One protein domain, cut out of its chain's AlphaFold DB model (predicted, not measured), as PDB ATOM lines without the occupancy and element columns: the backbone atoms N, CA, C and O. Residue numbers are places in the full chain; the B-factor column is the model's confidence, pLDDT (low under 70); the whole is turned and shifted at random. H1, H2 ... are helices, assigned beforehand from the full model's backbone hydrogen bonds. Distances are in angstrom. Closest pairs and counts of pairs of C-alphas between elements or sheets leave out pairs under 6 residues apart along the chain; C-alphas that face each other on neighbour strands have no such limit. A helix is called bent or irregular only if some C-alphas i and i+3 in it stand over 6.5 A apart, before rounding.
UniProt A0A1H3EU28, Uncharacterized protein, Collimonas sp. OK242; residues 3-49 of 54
ATOM      1  N   GLU A   3      45.684  19.175   6.143       94.06
ATOM      2  CA  GLU A   3      46.386  18.669   4.946       94.06
ATOM      3  C   GLU A   3      45.514  17.780   4.050       94.06
ATOM      4  O   GLU A   3      45.737  17.710   2.850       94.06
ATOM      5  N   LEU A   4      44.520  17.108   4.639       94.25
ATOM      6  CA  LEU A   4      43.588  16.220   3.936       94.25
ATOM      7  C   LEU A   4      42.282  16.930   3.550       94.25
ATOM      8  O   LEU A   4      41.385  16.301   2.996       94.25
ATOM      9  N   SER A   5      42.140  18.222   3.865       94.44
ATOM     10  CA  SER A   5      41.023  19.015   3.361       94.44
ATOM     11  C   SER A   5      41.287  19.392   1.908       94.44
ATOM     12  O   SER A   5      42.435  19.533   1.489       94.44
ATOM     13  N   SER A   6      40.229  19.607   1.129       95.25
ATOM     14  CA  SER A   6      40.369  20.016  -0.273       95.25
ATOM     15  C   SER A   6      41.151  21.323  -0.427       95.25
ATOM     16  O   SER A   6      41.848  21.512  -1.420       95.25
ATOM     17  N   ALA A   7      41.041  22.227   0.550       96.44
ATOM     18  CA  ALA A   7      41.776  23.484   0.546       96.44
ATOM     19  C   ALA A   7      43.254  23.332   0.951       96.44
ATOM     20  O   ALA A   7      44.058  24.189   0.589       96.44
ATOM     21  N   GLY A   8      43.619  22.308   1.732       96.25
ATOM     22  CA  GLY A   8      44.997  22.076   2.188       96.25
ATOM     23  C   GLY A   8      45.572  23.167   3.104       96.25
ATOM     24  O   GLY A   8      46.777  23.199   3.349       96.25
ATOM     25  N   ARG A   9      44.741  24.096   3.595       96.88
ATOM     26  CA  ARG A   9      45.145  25.217   4.457       96.88
ATOM     27  C   ARG A   9      44.027  25.643   5.402       96.88
ATOM     28  O   ARG A   9      42.863  25.307   5.200       96.88
ATOM     29  N   ALA A  10      44.388  26.440   6.404       96.00
ATOM     30  CA  ALA A  10      43.410  27.162   7.205       96.00
ATOM     31  C   ALA A  10      42.739  28.276   6.381       96.00
ATOM     32  O   ALA A  10      43.380  28.921   5.542       96.00
ATOM     33  N   GLY A  11      41.450  28.498   6.640       95.94
ATOM     34  CA  GLY A  11      40.747  29.697   6.192       95.94
ATOM     35  C   GLY A  11      41.169  30.926   6.997       95.94
ATOM     36  O   GLY A  11      41.683  30.799   8.114       95.94
ATOM     37  N   THR A  12      40.948  32.115   6.446       97.31
ATOM     38  CA  THR A  12      41.178  33.386   7.147       97.31
ATOM     39  C   THR A  12      39.858  34.022   7.604       97.31
ATOM     40  O   THR A  12      38.802  33.739   7.032       97.31
ATOM     41  N   PRO A  13      39.882  34.916   8.614       97.75
ATOM     42  CA  PRO A  13      38.692  35.673   9.008       97.75
ATOM     43  C   PRO A  13      38.084  36.489   7.859       97.75
ATOM     44  O   PRO A  13      36.863  36.586   7.758       97.75
ATOM     45  N   ASP A  14      38.920  37.023   6.965       98.25
ATOM     46  CA  ASP A  14      38.469  37.803   5.809       98.25
ATOM     47  C   ASP A  14      37.658  36.954   4.825       98.25
ATOM     48  O   ASP A  14      36.685  37.430   4.251       98.25
ATOM     49  N   GLU A  15      37.998  35.673   4.657       97.88
ATOM     50  CA  GLU A  15      37.230  34.765   3.797       97.88
ATOM     51  C   GLU A  15      35.820  34.526   4.342       97.88
ATOM     52  O   GLU A  15      34.859  34.532   3.571       97.88
ATOM     53  N   VAL A  16      35.677  34.400   5.665       97.19
ATOM     54  CA  VAL A  16      34.366  34.343   6.336       97.19
ATOM     55  C   VAL A  16      33.613  35.663   6.155       97.19
ATOM     56  O   VAL A  16      32.426  35.663   5.821       97.19
ATOM     57  N   GLY A  17      34.314  36.790   6.301       97.81
ATOM     58  CA  GLY A  17      33.769  38.123   6.043       97.81
ATOM     59  C   GLY A  17      33.243  38.289   4.616       97.81
ATOM     60  O   GLY A  17      32.170  38.857   4.428       97.81
ATOM     61  N   ASN A  18      33.934  37.730   3.621       97.94
ATOM     62  CA  ASN A  18      33.524  37.794   2.218       97.94
ATOM     63  C   ASN A  18      32.207  37.053   1.957       97.94
ATOM     64  O   ASN A  18      31.359  37.565   1.227       97.94
ATOM     65  N   VAL A  19      31.992  35.885   2.574       97.31
ATOM     66  CA  VAL A  19      30.688  35.202   2.484       97.31
ATOM     67  C   VAL A  19      29.607  36.010   3.192       97.31
ATOM     68  O   VAL A  19      28.522  36.176   2.643       97.31
ATOM     69  N   GLY A  20      29.908  36.601   4.351       97.31
ATOM     70  CA  GLY A  20      28.990  37.534   5.009       97.31
ATOM     71  C   GLY A  20      28.603  38.713   4.108       97.31
ATOM     72  O   GLY A  20      27.422  39.029   3.981       97.31
ATOM     73  N   ALA A  21      29.575  39.325   3.431       98.00
ATOM     74  CA  ALA A  21      29.341  40.426   2.502       98.00
ATOM     75  C   ALA A  21      28.486  40.004   1.296       98.00
ATOM     76  O   ALA A  21      27.591  40.750   0.905       98.00
ATOM     77  N   LEU A  22      28.712  38.805   0.745       97.38
ATOM     78  CA  LEU A  22      27.881  38.231  -0.318       97.38
ATOM     79  C   LEU A  22      26.428  38.050   0.146       97.38
ATOM     80  O   LEU A  22      25.506  38.496  -0.533       97.38
ATOM     81  N   LEU A  23      26.230  37.425   1.311       97.62
ATOM     82  CA  LEU A  23      24.899  37.118   1.846       97.62
ATOM     83  C   LEU A  23      24.112  38.376   2.236       97.62
ATOM     84  O   LEU A  23      22.898  38.413   2.066       97.62
ATOM     85  N   MET A  24      24.792  39.408   2.737       97.06
ATOM     86  CA  MET A  24      24.177  40.697   3.081       97.06
ATOM     87  C   MET A  24      24.016  41.630   1.869       97.06
ATOM     88  O   MET A  24      23.381  42.680   1.975       97.06
ATOM     89  N   GLY A  25      24.620  41.277   0.733       97.25
ATOM     90  CA  GLY A  25      24.549  42.025  -0.514       97.25
ATOM     91  C   GLY A  25      23.289  41.722  -1.335       97.25
ATOM     92  O   GLY A  25      22.500  40.840  -0.994       97.25
ATOM     93  N   PRO A  26      23.098  42.429  -2.463       97.94
ATOM     94  CA  PRO A  26      21.954  42.206  -3.352       97.94
ATOM     95  C   PRO A  26      21.924  40.787  -3.940       97.94
ATOM     96  O   PRO A  26      20.845  40.249  -4.177       97.94
ATOM     97  N   ASP A  27      23.088  40.161  -4.118       96.75
ATOM     98  CA  ASP A  27      23.205  38.808  -4.670       96.75
ATOM     99  C   ASP A  27      22.697  37.729  -3.696       96.75
ATOM    100  O   ASP A  27      22.282  36.650  -4.119       96.75
ATOM    101  N   GLY A  28      22.667  38.027  -2.392       97.50
ATOM    102  CA  GLY A  28      22.127  37.149  -1.356       97.50
ATOM    103  C   GLY A  28      20.606  37.225  -1.183       97.50
ATOM    104  O   GLY A  28      20.050  36.461  -0.398       97.50
ATOM    105  N   ALA A  29      19.901  38.105  -1.903       97.06
ATOM    106  CA  ALA A  29      18.536  38.519  -1.552       97.06
ATOM    107  C   ALA A  29      17.481  37.395  -1.489       97.06
ATOM    108  O   ALA A  29      16.478  37.541  -0.791       97.06
ATOM    109  N   PHE A  30      17.674  36.287  -2.212       97.44
ATOM    110  CA  PHE A  30      16.749  35.143  -2.200       97.44
ATOM    111  C   PHE A  30      17.284  33.925  -1.434       97.44
ATOM    112  O   PHE A  30      16.637  32.878  -1.376       97.44
ATOM    113  N   ILE A  31      18.464  34.050  -0.833       97.44
ATOM    114  CA  ILE A  31      19.069  33.010  -0.015       97.44
ATOM    115  C   ILE A  31      18.538  33.164   1.408       97.44
ATOM    116  O   ILE A  31      18.846  34.124   2.110       97.44
ATOM    117  N   THR A  32      17.727  32.207   1.849       96.69
ATOM    118  CA  THR A  32      17.147  32.205   3.196       96.69
ATOM    119  C   THR A  32      17.012  30.783   3.734       96.69
ATOM    120  O   THR A  32      16.935  29.827   2.963       96.69
ATOM    121  N   GLY A  33      17.042  30.635   5.063       97.00
ATOM    122  CA  GLY A  33      16.919  29.342   5.751       97.00
ATOM    123  C   GLY A  33      17.993  28.309   5.390       97.00
ATOM    124  O   GLY A  33      17.751  27.116   5.531       97.00
ATOM    125  N   SER A  34      19.138  28.759   4.874       97.12
ATOM    126  CA  SER A  34      20.205  27.907   4.350       97.12
ATOM    127  C   SER A  34      21.456  28.003   5.218       97.12
ATOM    128  O   SER A  34      21.837  29.100   5.627       97.12
ATOM    129  N   ASP A  35      22.121  26.870   5.428       96.44
ATOM    130  CA  ASP A  35      23.425  26.803   6.084       96.44
ATOM    131  C   ASP A  35      24.554  26.859   5.045       96.44
ATOM    132  O   ASP A  35      24.547  26.121   4.057       96.44
ATOM    133  N   PHE A  36      25.554  27.711   5.285       96.31
ATOM    134  CA  PHE A  36      26.743  27.843   4.437       96.31
ATOM    135  C   PHE A  36      27.961  27.260   5.139       96.31
ATOM    136  O   PHE A  36      28.549  27.883   6.023       96.31
ATOM    137  N   LEU A  37      28.362  26.058   4.732       96.44
ATOM    138  CA  LEU A  37      29.549  25.411   5.273       96.44
ATOM    139  C   LEU A  37      30.828  26.014   4.668       96.44
ATOM    140  O   LEU A  37      31.010  26.011   3.453       96.44
ATOM    141  N   MET A  38      31.726  26.499   5.531       96.38
ATOM    142  CA  MET A  38      32.984  27.162   5.160       96.38
ATOM    143  C   MET A  38      34.190  26.554   5.889       96.38
ATOM    144  O   MET A  38      34.834  27.202   6.711       96.38
ATOM    145  N   ASP A  39      34.495  25.290   5.622       95.94
ATOM    146  CA  ASP A  39      35.487  24.527   6.394       95.94
ATOM    147  C   ASP A  39      36.688  24.040   5.563       95.94
ATOM    148  O   ASP A  39      37.432  23.153   5.984       95.94
ATOM    149  N   GLY A  40      36.870  24.583   4.356       96.06
ATOM    150  CA  GLY A  40      37.936  24.163   3.444       96.06
ATOM    151  C   GLY A  40      37.777  22.732   2.912       96.06
ATOM    152  O   GLY A  40      38.743  22.170   2.394       96.06
ATOM    153  N   GLY A  41      36.589  22.130   3.038       96.69
ATOM    154  CA  GLY A  41      36.293  20.780   2.554       96.69
ATOM    155  C   GLY A  41      36.581  19.672   3.568       96.69
ATOM    156  O   GLY A  41      36.557  18.500   3.199       96.69
ATOM    157  N   VAL A  42      36.844  20.005   4.835       96.69
ATOM    158  CA  VAL A  42      37.108  19.012   5.892       96.69
ATOM    159  C   VAL A  42      35.926  18.062   6.084       96.69
ATOM    160  O   VAL A  42      36.125  16.853   6.139       96.69
ATOM    161  N   THR A  43      34.701  18.579   6.156       96.25
ATOM    162  CA  THR A  43      33.490  17.767   6.339       96.25
ATOM    163  C   THR A  43      33.292  16.827   5.158       96.25
ATOM    164  O   THR A  43      33.018  15.648   5.352       96.25
ATOM    165  N   ALA A  44      33.493  17.308   3.928       95.62
ATOM    166  CA  ALA A  44      33.409  16.458   2.744       95.62
ATOM    167  C   ALA A  44      34.475  15.349   2.771       95.62
ATOM    168  O   ALA A  44      34.148  14.184   2.551       95.62
ATOM    169  N   ALA A  45      35.722  15.691   3.109       95.81
ATOM    170  CA  ALA A  45      36.804  14.721   3.255       95.81
ATOM    171  C   ALA A  45      36.529  13.699   4.371       95.81
ATOM    172  O   ALA A  45      36.891  12.536   4.225       95.81
ATOM    173  N   TYR A  46      35.878  14.108   5.463       94.94
ATOM    174  CA  TYR A  46      35.499  13.217   6.560       94.94
ATOM    175  C   TYR A  46      34.414  12.212   6.155       94.94
ATOM    176  O   TYR A  46      34.468  11.061   6.562       94.94
ATOM    177  N   TRP A  47      33.421  12.616   5.364       95.12
ATOM    178  CA  TRP A  47      32.331  11.705   4.995       95.12
ATOM    179  C   TRP A  47      32.631  10.857   3.756       95.12
ATOM    180  O   TRP A  47      32.082   9.764   3.629       95.12
ATOM    181  N   TYR A  48      33.475  11.351   2.846       93.06
ATOM    182  CA  TYR A  48      33.626  10.766   1.509       93.06
ATOM    183  C   TYR A  48      35.073  10.651   1.016       93.06
ATOM    184  O   TYR A  48      35.287  10.183  -0.100       93.06
ATOM    185  N   GLY A  49      36.055  11.108   1.794       91.56
ATOM    186  CA  GLY A  49      37.463  11.125   1.397       91.56
ATOM    187  C   GLY A  49      38.371  10.393   2.380       91.56
ATOM    188  O   GLY A  49      37.923   9.662   3.259       91.56
TER     189      GLY A  49
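AT A GLANCE: This is residues 3 to 49 of the 54 residues of an uncharacterized protein of Collimonas sp. OK242 (UniProt A0A1H3EU28). The printed part makes a flat, open loop with two helices that do not meet: H1 lies along one long side, and the long link after it turns round one end and folds back along the other side to the short helix H2. Residues 3 to 12, before H1, start near the end where H2 lies, opposite the turn of the link. The printed part has 47 residues with two named helices, in the order H1, H2, and no named strand; the class is all helix, though only 19 of the 47 residues are in named elements. The whole is loose, with a radius of gyration of the C-alphas of 12.8 A, and spans 34 by 22 by 11 A.

IN THESE COORDINATES: The printed part begins with C-alpha 3 at (46.386, 18.669, 4.946). H1, residues 13 to 24, begins with C-alpha 13 at (38.692, 35.673, 9.008) and is 16.5 A long from first to last C-alpha. Residues 26 to 28 are a short helical run without a name. H2, residues 42 to 48, is 10.0 A long and ends with C-alpha 48 at (33.626, 10.766, 1.509).

HOW THE PARTS SIT: H1 and H2 are apart, with no C-alpha of the one within 8 A of the other. Neither helix is bent. In H1 and H2 every O i to N i+4 pair is within hydrogen-bond range.

THE WHOLE: The two C-alphas farthest apart are those of Pro 26 and Gly 49, at 35.1 A, while those of Glu 3 and Gly 49, the first and last printed, are 12.2 A apart. The link from H1 to H2, residues 25 to 41, is long, with 17 residues, and its C-alphas lie 2 to 18 A from the mean of the C-alphas. The printed part has no cut. Its mean pLDDT is 96.5, and no printed residue is under 70.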